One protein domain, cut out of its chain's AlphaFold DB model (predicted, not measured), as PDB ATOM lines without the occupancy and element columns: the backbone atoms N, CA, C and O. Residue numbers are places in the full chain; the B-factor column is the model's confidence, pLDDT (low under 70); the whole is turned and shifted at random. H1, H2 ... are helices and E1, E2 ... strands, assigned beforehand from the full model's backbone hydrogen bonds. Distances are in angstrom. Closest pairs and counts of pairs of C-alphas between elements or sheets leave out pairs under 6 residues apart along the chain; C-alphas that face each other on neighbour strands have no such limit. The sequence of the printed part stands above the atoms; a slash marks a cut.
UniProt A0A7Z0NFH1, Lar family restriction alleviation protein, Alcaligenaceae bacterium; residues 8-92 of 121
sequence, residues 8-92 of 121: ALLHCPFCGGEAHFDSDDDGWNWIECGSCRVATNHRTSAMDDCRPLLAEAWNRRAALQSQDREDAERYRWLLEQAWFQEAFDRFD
ATOM      1  N   ALA A   8     -48.720 -36.341 -14.614       84.31
ATOM      2  CA  ALA A   8     -48.722 -36.514 -16.050       84.31
ATOM      3  C   ALA A   8     -47.924 -37.783 -16.374       84.31
ATOM      4  O   ALA A   8     -46.869 -38.040 -15.778       84.31
ATOM      5  N   LEU A   9     -48.480 -38.611 -17.251       94.44
ATOM      6  CA  LEU A   9     -47.772 -39.781 -17.733       94.44
ATOM      7  C   LEU A   9     -46.570 -39.299 -18.541       94.44
ATOM      8  O   LEU A   9     -46.685 -38.390 -19.362       94.44
ATOM      9  N   LEU A  10     -45.408 -39.885 -18.274       95.56
ATOM     10  CA  LEU A  10     -44.232 -39.665 -19.101       95.56
ATOM     11  C   LEU A  10     -44.448 -40.300 -20.477       95.56
ATOM     12  O   LEU A  10     -45.209 -41.258 -20.632       95.56
ATOM     13  N   HIS A  11     -43.734 -39.779 -21.471       95.62
ATOM     14  CA  HIS A  11     -43.715 -40.349 -22.812       95.62
ATOM     15  C   HIS A  11     -43.268 -41.814 -22.797       95.62
ATOM     16  O   HIS A  11     -42.584 -42.287 -21.886       95.62
ATOM     17  N   CYS A  12     -43.657 -42.540 -23.838       95.94
ATOM     18  CA  CYS A  12     -43.330 -43.942 -23.998       95.94
ATOM     19  C   CYS A  12     -41.808 -44.178 -23.951       95.94
ATOM     20  O   CYS A  12     -41.090 -43.599 -24.769       95.94
ATOM     21  N   PRO A  13     -41.313 -45.086 -23.086       94.56
ATOM     22  CA  PRO A  13     -39.878 -45.372 -22.967       94.56
ATOM     23  C   PRO A  13     -39.236 -45.891 -24.260       94.56
ATOM     24  O   PRO A  13     -38.022 -45.828 -24.435       94.56
ATOM     25  N   PHE A  14     -40.041 -46.439 -25.169       92.69
ATOM     26  CA  PHE A  14     -39.550 -47.106 -26.370       92.69
ATOM     27  C   PHE A  14     -39.537 -46.153 -27.565       92.69
ATOM     28  O   PHE A  14     -38.493 -45.931 -28.174       92.69
ATOM     29  N   CYS A  15     -40.687 -45.550 -27.877       94.56
ATOM     30  CA  CYS A  15     -40.860 -44.730 -29.077       94.56
ATOM     31  C   CYS A  15     -40.990 -43.225 -28.804       94.56
ATOM     32  O   CYS A  15     -41.055 -42.453 -29.753       94.56
ATOM     33  N   GLY A  16     -41.071 -42.796 -27.539       94.06
ATOM     34  CA  GLY A  16     -41.296 -41.392 -27.174       94.06
ATOM     35  C   GLY A  16     -42.718 -40.875 -27.430       94.06
ATOM     36  O   GLY A  16     -42.977 -39.699 -27.210       94.06
ATOM     37  N   GLY A  17     -43.647 -41.725 -27.881       94.88
ATOM     38  CA  GLY A  17     -45.046 -41.349 -28.106       94.88
ATOM     39  C   GLY A  17     -45.823 -41.062 -26.817       94.88
ATOM     40  O   GLY A  17     -45.404 -41.449 -25.726       94.88
ATOM     41  N   GLU A  18     -46.978 -40.413 -26.952       96.19
ATOM     42  CA  GLU A  18     -47.875 -40.121 -25.831       96.19
ATOM     43  C   GLU A  18     -48.448 -41.409 -25.216       96.19
ATOM     44  O   GLU A  18     -48.672 -42.413 -25.909       96.19
ATOM     45  N   ALA A  19     -48.633 -41.377 -23.897       96.12
ATOM     46  CA  ALA A  19     -49.192 -42.464 -23.111       96.12
ATOM     47  C   ALA A  19     -50.508 -42.022 -22.473       96.12
ATOM     48  O   ALA A  19     -50.594 -40.919 -21.927       96.12
ATOM     49  N   HIS A  20     -51.507 -42.897 -22.491       96.00
ATOM     50  CA  HIS A  20     -52.827 -42.624 -21.935       96.00
ATOM     51  C   HIS A  20     -53.308 -43.788 -21.078       96.00
ATOM     52  O   HIS A  20     -52.870 -44.926 -21.225       96.00
ATOM     53  N   PHE A  21     -54.206 -43.476 -20.148       95.88
ATOM     54  CA  PHE A  21     -54.951 -44.497 -19.426       95.88
ATOM     55  C   PHE A  21     -56.061 -45.049 -20.304       95.88
ATOM     56  O   PHE A  21     -56.740 -44.274 -20.977       95.88
ATOM     57  N   ASP A  22     -56.282 -46.347 -20.195       95.38
ATOM     58  CA  ASP A  22     -57.379 -47.046 -20.844       95.38
ATOM     59  C   ASP A  22     -57.992 -48.064 -19.870       95.38
ATOM     60  O   ASP A  22     -57.392 -48.396 -18.835       95.38
ATOM     61  N   SER A  23     -59.218 -48.483 -20.156       95.25
ATOM     62  CA  SER A  23     -59.998 -49.381 -19.309       95.25
ATOM     63  C   SER A  23     -61.042 -50.152 -20.104       95.25
ATOM     64  O   SER A  23     -61.539 -49.650 -21.110       95.25
ATOM     65  N   ASP A  24     -61.436 -51.322 -19.609       94.44
ATOM     66  CA  ASP A  24     -62.536 -52.107 -20.169       94.44
ATOM     67  C   ASP A  24     -63.780 -52.112 -19.264       94.44
ATOM     68  O   ASP A  24     -63.787 -51.565 -18.155       94.44
ATOM     69  N   ASP A  25     -64.849 -52.739 -19.761       94.94
ATOM     70  CA  ASP A  25     -66.136 -52.848 -19.067       94.94
ATOM     71  C   ASP A  25     -66.084 -53.786 -17.844       94.94
ATOM     72  O   ASP A  25     -66.937 -53.699 -16.958       94.94
ATOM     73  N   ASP A  26     -65.060 -54.641 -17.758       92.62
ATOM     74  CA  ASP A  26     -64.812 -55.549 -16.632       92.62
ATOM     75  C   ASP A  26     -64.052 -54.851 -15.484       92.62
ATOM     76  O   ASP A  26     -63.770 -55.449 -14.439       92.62
ATOM     77  N   GLY A  27     -63.730 -53.562 -15.646       91.50
ATOM     78  CA  GLY A  27     -63.052 -52.752 -14.641       91.50
ATOM     79  C   GLY A  27     -61.538 -52.963 -14.604       91.50
ATOM     80  O   GLY A  27     -60.890 -52.601 -13.611       91.50
ATOM     81  N   TRP A  28     -60.950 -53.536 -15.655       96.38
ATOM     82  CA  TRP A  28     -59.508 -53.509 -15.847       96.38
ATOM     83  C   TRP A  28     -59.065 -52.132 -16.315       96.38
ATOM     84  O   TRP A  28     -59.733 -51.461 -17.088       96.38
ATOM     85  N   ASN A  29     -57.909 -51.711 -15.825       96.19
ATOM     86  CA  ASN A  29     -57.264 -50.446 -16.121       96.19
ATOM     87  C   ASN A  29     -55.816 -50.731 -16.522       96.19
ATOM     88  O   ASN A  29     -55.134 -51.559 -15.905       96.19
ATOM     89  N   TRP A  30     -55.324 -50.021 -17.525       97.31
ATOM     90  CA  TRP A  30     -53.931 -50.065 -17.952       97.31
ATOM     91  C   TRP A  30     -53.494 -48.700 -18.484       97.31
ATOM     92  O   TRP A  30     -54.281 -47.761 -18.596       97.31
ATOM     93  N   ILE A  31     -52.198 -48.569 -18.752       97.75
ATOM     94  CA  ILE A  31     -51.650 -47.458 -19.527       97.75
ATOM     95  C   ILE A  31     -51.072 -48.045 -20.797       97.75
ATOM     96  O   ILE A  31     -50.310 -49.013 -20.722       97.75
ATOM     97  N   GLU A  32     -51.378 -47.437 -21.934       97.25
ATOM     98  CA  GLU A  32     -50.812 -47.806 -23.224       97.25
ATOM     99  C   GLU A  32     -50.214 -46.603 -23.956       97.25
ATOM    100  O   GLU A  32     -50.565 -45.448 -23.714       97.25
ATOM    101  N   CYS A  33     -49.275 -46.878 -24.858       97.56
ATOM    102  CA  CYS A  33     -48.788 -45.885 -25.804       97.56
ATOM    103  C   CYS A  33     -49.680 -45.848 -27.046       97.56
ATOM    104  O   CYS A  33     -49.809 -46.857 -27.740       97.56
ATOM    105  N   GLY A  34     -50.175 -44.664 -27.413       95.25
ATOM    106  CA  GLY A  34     -50.993 -44.486 -28.617       95.25
ATOM    107  C   GLY A  34     -50.260 -44.755 -29.940       95.25
ATOM    108  O   GLY A  34     -50.903 -45.004 -30.956       95.25
ATOM    109  N   SER A  35     -48.921 -44.740 -29.938       96.75
ATOM    110  CA  SER A  35     -48.097 -44.970 -31.134       96.75
ATOM    111  C   SER A  35     -47.662 -46.433 -31.282       96.75
ATOM    112  O   SER A  35     -48.069 -47.107 -32.224       96.75
ATOM    113  N   CYS A  36     -46.868 -46.961 -30.340       96.50
ATOM    114  CA  CYS A  36     -46.308 -48.317 -30.453       96.50
ATOM    115  C   CYS A  36     -47.091 -49.399 -29.697       96.50
ATOM    116  O   CYS A  36     -46.659 -50.551 -29.690       96.50
ATOM    117  N   ARG A  37     -48.202 -49.043 -29.038       95.88
ATOM    118  CA  ARG A  37     -49.106 -49.964 -28.321       95.88
ATOM    119  C   ARG A  37     -48.489 -50.766 -27.175       95.88
ATOM    120  O   ARG A  37     -49.121 -51.678 -26.653       95.88
ATOM    121  N   VAL A  38     -47.282 -50.421 -26.724       96.25
ATOM    122  CA  VAL A  38     -46.753 -50.987 -25.479       96.25
ATOM    123  C   VAL A  38     -47.650 -50.574 -24.316       96.25
ATOM    124  O   VAL A  38     -48.025 -49.405 -24.209       96.25
ATOM    125  N   ALA A  39     -47.961 -51.525 -23.444       96.19
ATOM    126  CA  ALA A  39     -48.870 -51.321 -22.328       96.19
ATOM    127  C   ALA A  39     -48.263 -51.776 -20.993       96.19
ATOM    128  O   ALA A  39     -47.244 -52.471 -20.934       96.19
ATOM    129  N   THR A  40     -48.861 -51.340 -19.888       96.19
ATOM    130  CA  THR A  40     -48.658 -51.969 -18.577       96.19
ATOM    131  C   THR A  40     -49.418 -53.288 -18.479       96.19
ATOM    132  O   THR A  40     -50.272 -53.601 -19.302       96.19
ATOM    133  N   ASN A  41     -49.168 -54.036 -17.403       94.69
ATOM    134  CA  ASN A  41     -50.117 -55.057 -16.970       94.69
ATOM    135  C   ASN A  41     -51.474 -54.411 -16.655       94.69
ATOM    136  O   ASN A  41     -51.523 -53.270 -16.181       94.69
ATOM    137  N   HIS A  42     -52.539 -55.176 -16.863       94.56
ATOM    138  CA  HIS A  42     -53.897 -54.793 -16.502       94.56
ATOM    139  C   HIS A  42     -54.071 -54.919 -14.984       94.56
ATOM    140  O   HIS A  42     -53.566 -55.863 -14.366       94.56
ATOM    141  N   ARG A  43     -54.751 -53.953 -14.367       95.44
ATOM    142  CA  ARG A  43     -55.088 -53.968 -12.938       95.44
ATOM    143  C   ARG A  43     -56.534 -53.557 -12.729       95.44
ATOM    144  O   ARG A  43     -57.033 -52.709 -13.449       95.44
ATOM    145  N   THR A  44     -57.180 -54.125 -11.722       95.19
ATOM    146  CA  THR A  44     -58.504 -53.683 -11.281       95.19
ATOM    147  C   THR A  44     -58.402 -53.037  -9.902       95.19
ATOM    148  O   THR A  44     -57.525 -53.383  -9.103       95.19
ATOM    149  N   SER A  45     -59.279 -52.076  -9.639       92.56
ATOM    150  CA  SER A  45     -59.370 -51.379  -8.359       92.56
ATOM    151  C   SER A  45     -60.106 -52.262  -7.348       92.56
ATOM    152  O   SER A  45     -61.328 -52.223  -7.228       92.56
ATOM    153  N   ALA A  46     -59.362 -53.108  -6.634       88.06
ATOM    154  CA  ALA A  46     -59.903 -53.935  -5.560       88.06
ATOM    155  C   ALA A  46     -59.975 -53.110  -4.264       88.06
ATOM    156  O   ALA A  46     -59.048 -53.141  -3.458       88.06
ATOM    157  N   MET A  47     -61.080 -52.380  -4.086       90.06
ATOM    158  CA  MET A  47     -61.338 -51.379  -3.028       90.06
ATOM    159  C   MET A  47     -60.623 -50.035  -3.235       90.06
ATOM    160  O   MET A  47     -61.285 -49.002  -3.176       90.06
ATOM    161  N   ASP A  48     -59.322 -50.040  -3.526       92.19
ATOM    162  CA  ASP A  48     -58.536 -48.822  -3.782       92.19
ATOM    163  C   ASP A  48     -58.326 -48.571  -5.284       92.19
ATOM    164  O   ASP A  48     -58.188 -49.519  -6.063       92.19
ATOM    165  N   ASP A  49     -58.254 -47.298  -5.700       91.31
ATOM    166  CA  ASP A  49     -57.957 -46.931  -7.092       91.31
ATOM    167  C   ASP A  49     -56.550 -47.402  -7.498       91.31
ATOM    168  O   ASP A  49     -55.537 -47.005  -6.917       91.31
ATOM    169  N   CYS A  50     -56.473 -48.244  -8.528       93.69
ATOM    170  CA  CYS A  50     -55.212 -48.780  -9.028       93.69
ATOM    171  C   CYS A  50     -54.464 -47.834  -9.988       93.69
ATOM    172  O   CYS A  50     -53.277 -48.059 -10.260       93.69
ATOM    173  N   ARG A  51     -55.101 -46.765 -10.493       93.19
ATOM    174  CA  ARG A  51     -54.503 -45.847 -11.484       93.19
ATOM    175  C   ARG A  51     -53.218 -45.157 -11.007       93.19
ATOM    176  O   ARG A  51     -52.282 -45.080 -11.810       93.19
ATOM    177  N   PRO A  52     -53.078 -44.719  -9.740       93.56
ATOM    178  CA  PRO A  52     -51.817 -44.173  -9.238       93.56
ATOM    179  C   PRO A  52     -50.652 -45.171  -9.310       93.56
ATOM    180  O   PRO A  52     -49.546 -44.794  -9.697       93.56
ATOM    181  N   LEU A  53     -50.900 -46.452  -9.012       92.44
ATOM    182  CA  LEU A  53     -49.883 -47.510  -9.083       92.44
ATOM    183  C   LEU A  53     -49.464 -47.796 -10.530       92.44
ATOM    184  O   LEU A  53     -48.288 -48.040 -10.803       92.44
ATOM    185  N   LEU A  54     -50.420 -47.754 -11.461       95.25
ATOM    186  CA  LEU A  54     -50.146 -47.867 -12.893       95.25
ATOM    187  C   LEU A  54     -49.271 -46.702 -13.376       95.25
ATOM    188  O   LEU A  54     -48.248 -46.944 -14.021       95.25
ATOM    189  N   ALA A  55     -49.617 -45.460 -13.016       95.88
ATOM    190  CA  ALA A  55     -48.826 -44.279 -13.368       95.88
ATOM    191  C   ALA A  55     -47.413 -44.341 -12.791       95.88
ATOM    192  O   ALA A  55     -46.448 -44.038 -13.488       95.88
ATOM    193  N   GLU A  56     -47.268 -44.757 -11.531       94.81
ATOM    194  CA  GLU A  56     -45.957 -44.916 -10.910       94.81
ATOM    195  C   GLU A  56     -45.105 -45.954 -11.652       94.81
ATOM    196  O   GLU A  56     -43.948 -45.681 -11.971       94.81
ATOM    197  N   ALA A  57     -45.672 -47.120 -11.970       94.75
ATOM    198  CA  ALA A  57     -44.966 -48.171 -12.695       94.75
ATOM    199  C   ALA A  57     -44.554 -47.721 -14.106       94.75
ATOM    200  O   ALA A  57     -43.413 -47.950 -14.520       94.75
ATOM    201  N   TRP A  58     -45.455 -47.051 -14.833       96.62
ATOM    202  CA  TRP A  58     -45.165 -46.492 -16.152       96.62
ATOM    203  C   TRP A  58     -44.050 -45.447 -16.085       96.62
ATOM    204  O   TRP A  58     -43.045 -45.569 -16.787       96.62
ATOM    205  N   ASN A  59     -44.194 -44.457 -15.202       96.12
ATOM    206  CA  ASN A  59     -43.254 -43.345 -15.091       96.12
ATOM    207  C   ASN A  59     -41.883 -43.803 -14.591       96.12
ATOM    208  O   ASN A  59     -40.871 -43.301 -15.067       96.12
ATOM    209  N   ARG A  60     -41.822 -44.794 -13.697       95.38
ATOM    210  CA  ARG A  60     -40.552 -45.401 -13.275       95.38
ATOM    211  C   ARG A  60     -39.819 -46.033 -14.456       95.38
ATOM    212  O   ARG A  60     -38.623 -45.819 -14.618       95.38
ATOM    213  N   ARG A  61     -40.534 -46.780 -15.301       94.56
ATOM    214  CA  ARG A  61     -39.958 -47.395 -16.503       94.56
ATOM    215  C   ARG A  61     -39.504 -46.345 -17.517       94.56
ATOM    216  O   ARG A  61     -38.422 -46.479 -18.073       94.56
ATOM    217  N   ALA A  62     -40.318 -45.317 -17.751       94.88
ATOM    218  CA  ALA A  62     -39.969 -44.218 -18.646       94.88
ATOM    219  C   ALA A  62     -38.718 -43.464 -18.170       94.88
ATOM    220  O   ALA A  62     -37.815 -43.227 -18.965       94.88
ATOM    221  N   ALA A  63     -38.625 -43.167 -16.871       93.62
ATOM    222  CA  ALA A  63     -37.480 -42.472 -16.288       93.62
ATOM    223  C   ALA A  63     -36.174 -43.274 -16.399       93.62
ATOM    224  O   ALA A  63     -35.157 -42.707 -16.787       93.62
ATOM    225  N   LEU A  64     -36.207 -44.583 -16.117       93.06
ATOM    226  CA  LEU A  64     -35.032 -45.450 -16.277       93.06
ATOM    227  C   LEU A  64     -34.527 -45.452 -17.721       93.06
ATOM    228  O   LEU A  64     -33.331 -45.352 -17.953       93.06
ATOM    229  N   GLN A  65     -35.436 -45.496 -18.698       91.19
ATOM    230  CA  GLN A  65     -35.038 -45.497 -20.102       91.19
ATOM    231  C   GLN A  65     -34.401 -44.161 -20.519       91.19
ATOM    232  O   GLN A  65     -33.382 -44.159 -21.209       91.19
ATOM    233  N   SER A  66     -34.950 -43.030 -20.064       86.56
ATOM    234  CA  SER A  66     -34.328 -41.718 -20.285       86.56
ATOM    235  C   SER A  66     -32.922 -41.647 -19.687       86.56
ATOM    236  O   SER A  66     -32.006 -41.187 -20.362       86.56
ATOM    237  N   GLN A  67     -32.743 -42.158 -18.466       88.56
ATOM    238  CA  GLN A  67     -31.435 -42.210 -17.818       88.56
ATOM    239  C   GLN A  67     -30.442 -43.074 -18.611       88.56
ATOM    240  O   GLN A  67     -29.337 -42.620 -18.889       88.56
ATOM    241  N   ASP A  68     -30.846 -44.270 -19.050       87.62
ATOM    242  CA  ASP A  68     -29.993 -45.150 -19.858       87.62
ATOM    243  C   ASP A  68     -29.528 -44.465 -21.156       87.62
ATOM    244  O   ASP A  68     -28.389 -44.655 -21.590       87.62
ATOM    245  N   ARG A  69     -30.389 -43.651 -21.789       83.62
ATOM    246  CA  ARG A  69     -30.012 -42.871 -22.981       83.62
ATOM    247  C   ARG A  69     -28.989 -41.789 -22.652       83.62
ATOM    248  O   ARG A  69     -27.989 -41.690 -23.358       83.62
ATOM    249  N   GLU A  70     -29.224 -41.002 -21.606       86.44
ATOM    250  CA  GLU A  70     -28.297 -39.948 -21.170       86.44
ATOM    251  C   GLU A  70     -26.925 -40.532 -20.797       86.44
ATOM    252  O   GLU A  70     -25.885 -40.027 -21.229       86.44
ATOM    253  N   ASP A  71     -26.913 -41.647 -20.063       85.31
ATOM    254  CA  ASP A  71     -25.692 -42.356 -19.691       85.31
ATOM    255  C   ASP A  71     -24.974 -42.912 -20.929       85.31
ATOM    256  O   ASP A  71     -23.759 -42.753 -21.056       85.31
ATOM    257  N   ALA A  72     -25.694 -43.488 -21.898       84.75
ATOM    258  CA  ALA A  72     -25.102 -43.959 -23.150       84.75
ATOM    259  C   ALA A  72     -24.448 -42.823 -23.959       84.75
ATOM    260  O   ALA A  72     -23.356 -43.003 -24.505       84.75
ATOM    261  N   GLU A  73     -25.072 -41.646 -24.027       86.19
ATOM    262  CA  GLU A  73     -24.493 -40.473 -24.692       86.19
ATOM    263  C   GLU A  73     -23.239 -39.973 -23.975       86.19
ATOM    264  O   GLU A  73     -22.224 -39.690 -24.621       86.19
ATOM    265  N   ARG A  74     -23.276 -39.933 -22.640       84.06
ATOM    266  CA  ARG A  74     -22.123 -39.581 -21.812       84.06
ATOM    267  C   ARG A  74     -20.973 -40.566 -21.999       84.06
ATOM    268  O   ARG A  74     -19.833 -40.139 -22.172       84.06
ATOM    269  N   TYR A  75     -21.249 -41.869 -21.980       79.94
ATOM    270  CA  TYR A  75     -20.234 -42.899 -22.191       79.94
ATOM    271  C   TYR A  75     -19.654 -42.841 -23.598       79.94
ATOM    272  O   TYR A  75     -18.440 -42.943 -23.745       79.94
ATOM    273  N   ARG A  76     -20.482 -42.606 -24.623       80.56
ATOM    274  CA  ARG A  76     -20.002 -42.403 -25.994       80.56
ATOM    275  C   ARG A  76     -19.021 -41.235 -26.070       80.56
ATOM    276  O   ARG A  76     -17.933 -41.407 -26.606       80.56
ATOM    277  N   TRP A  77     -19.364 -40.089 -25.480       81.19
ATOM    278  CA  TRP A  77     -18.465 -38.933 -25.441       81.19
ATOM    279  C   TRP A  77     -17.155 -39.243 -24.703       81.19
ATOM    280  O   TRP A  77     -16.078 -38.936 -25.210       81.19
ATOM    281  N   LEU A  78     -17.222 -39.896 -23.537       75.75
ATOM    282  CA  LEU A  78     -16.028 -40.283 -22.774       75.75
ATOM    283  C   LEU A  78     -15.120 -41.237 -23.561       75.75
ATOM    284  O   LEU A  78     -13.903 -41.071 -23.538       75.75
ATOM    285  N   LEU A  79     -15.700 -42.213 -24.264       77.56
ATOM    286  CA  LEU A  79     -14.954 -43.159 -25.093       77.56
ATOM    287  C   LEU A  79     -14.307 -42.474 -26.302       77.56
ATOM    288  O   LEU A  79     -13.156 -42.766 -26.610       77.56
ATOM    289  N   GLU A  80     -15.002 -41.533 -26.946       75.50
ATOM    290  CA  GLU A  80     -14.423 -40.718 -28.020       75.50
ATOM    291  C   GLU A  80     -13.223 -39.907 -27.508       75.50
ATOM    292  O   GLU A  80     -12.156 -39.955 -28.117       75.50
ATOM    293  N   GLN A  81     -13.348 -39.223 -26.364       75.06
ATOM    294  CA  GLN A  81     -12.243 -38.459 -25.762       75.06
ATOM    295  C   GLN A  81     -11.056 -39.347 -25.372       75.06
ATOM    296  O   GLN A  81      -9.911 -38.991 -25.644       75.06
ATOM    297  N   ALA A  82     -11.311 -40.507 -24.760       73.88
ATOM    298  CA  ALA A  82     -10.261 -41.448 -24.381       73.88
ATOM    299  C   ALA A  82      -9.508 -41.975 -25.611       73.88
ATOM    300  O   ALA A  82      -8.279 -42.010 -25.607       73.88
ATOM    301  N   TRP A  83     -10.231 -42.305 -26.686       72.38
ATOM    302  CA  TRP A  83      -9.621 -42.718 -27.947       72.38
ATOM    303  C   TRP A  83      -8.788 -41.594 -28.579       72.38
ATOM    304  O   TRP A  83      -7.694 -41.848 -29.075       72.38
ATOM    305  N   PHE A  84      -9.259 -40.343 -28.520       67.44
ATOM    306  CA  PHE A  84      -8.479 -39.187 -28.970       67.44
ATOM    307  C   PHE A  84      -7.197 -38.993 -28.159       67.44
ATOM    308  O   PHE A  84      -6.157 -38.729 -28.757       67.44
ATOM    309  N   GLN A  85      -7.254 -39.140 -26.832       65.69
ATOM    310  CA  GLN A  85      -6.076 -39.017 -25.978       65.69
ATOM    311  C   GLN A  85      -5.066 -40.133 -26.258       65.69
ATOM    312  O   GLN A  85      -3.897 -39.845 -26.469       65.69
ATOM    313  N   GLU A  86      -5.511 -41.389 -26.350       67.25
ATOM    314  CA  GLU A  86      -4.633 -42.522 -26.668       67.25
ATOM    315  C   GLU A  86      -3.991 -42.372 -28.057       67.25
ATOM    316  O   GLU A  86      -2.800 -42.631 -28.241       67.25
ATOM    317  N   ALA A  87      -4.759 -41.911 -29.047       64.81
ATOM    318  CA  ALA A  87      -4.241 -41.646 -30.380       64.81
ATOM    319  C   ALA A  87      -3.255 -40.461 -30.397       64.81
ATOM    320  O   ALA A  87      -2.278 -40.528 -31.139       64.81
ATOM    321  N   PHE A  88      -3.469 -39.425 -29.577       60.19
ATOM    322  CA  PHE A  88      -2.548 -38.294 -29.410       60.19
ATOM    323  C   PHE A  88      -1.254 -38.720 -28.705       60.19
ATOM    324  O   PHE A  88      -0.178 -38.407 -29.192       60.19
ATOM    325  N   ASP A  89      -1.341 -39.508 -27.630       64.38
ATOM    326  CA  ASP A  89      -0.173 -40.019 -26.898       64.38
ATOM    327  C   ASP A  89       0.665 -40.983 -27.757       64.38
ATOM    328  O   ASP A  89       1.885 -41.066 -27.617       64.38
ATOM    329  N   ARG A  90       0.023 -41.727 -28.669       62.03
ATOM    330  CA  ARG A  90       0.716 -42.613 -29.614       62.03
ATOM    331  C   ARG A  90       1.316 -41.870 -30.808       62.03
ATOM    332  O   ARG A  90       2.317 -42.329 -31.359       62.03
ATOM    333  N   PHE A  91       0.707 -40.763 -31.221       57.72
ATOM    334  CA  PHE A  91       1.276 -39.820 -32.177       57.72
ATOM    335  C   PHE A  91       2.058 -38.759 -31.405       57.72
ATOM    336  O   PHE A  91       1.638 -37.613 -31.365       57.72
ATOM    337  N   ASP A  92       3.195 -39.127 -30.811       59.62
ATOM    338  CA  ASP A  92       4.168 -38.145 -30.323       59.62
ATOM    339  C   ASP A  92       4.738 -37.400 -31.545       59.62
ATOM    340  O   ASP A  92       5.536 -37.978 -32.298       59.62
TER     341      ASP A  92
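AT A GLANCE: This is residues 8 to 92 of the 121 residues of the protein "Lar family restriction alleviation protein" of Alcaligenaceae bacterium (UniProt A0A7Z0NFH1). A small head, in which the hairpin E1 and E2 packs on the beginning of one long helix, H1, ends in a long arm: residues 67 to 92, of which 67 to 90 belong to H1, stick out. The printed part has 85 residues, with E1, E2 and H1 in that order, an antiparallel sheet E1 - E2, and the class mixed. It is an extended rod, radius of gyration of the C-alphas 20.3 A, spanning 72 by 24 by 18 A.

IN THESE COORDINATES: E1 is residues 19 to 23, from C-alpha 19 at (-49.192, -42.464, -23.111), and E2 is residues 28 to 33. H1, residues 51 to 90, is 58.2 A long and ends at C-alpha 90 (0.716, -42.613, -29.614).

HOW THE PARTS SIT: E1 and E2 are antiparallel at 156 degrees, with N 22 and O 30 at 2.9 A. E2 and H1 touch, their closest C-alphas, Trp 30 and Leu 54, 6.7 A apart. E1 and H1 are near each other. In H1 every O i to N i+4 pair is within hydrogen-bond range.

THE WHOLE: The body without the free stretch spans 33 by 19 by 17 A. The printed part has no cut. The link E2 to H1 is long, 17 residues. Residues 84 to 92 have pLDDT under 70.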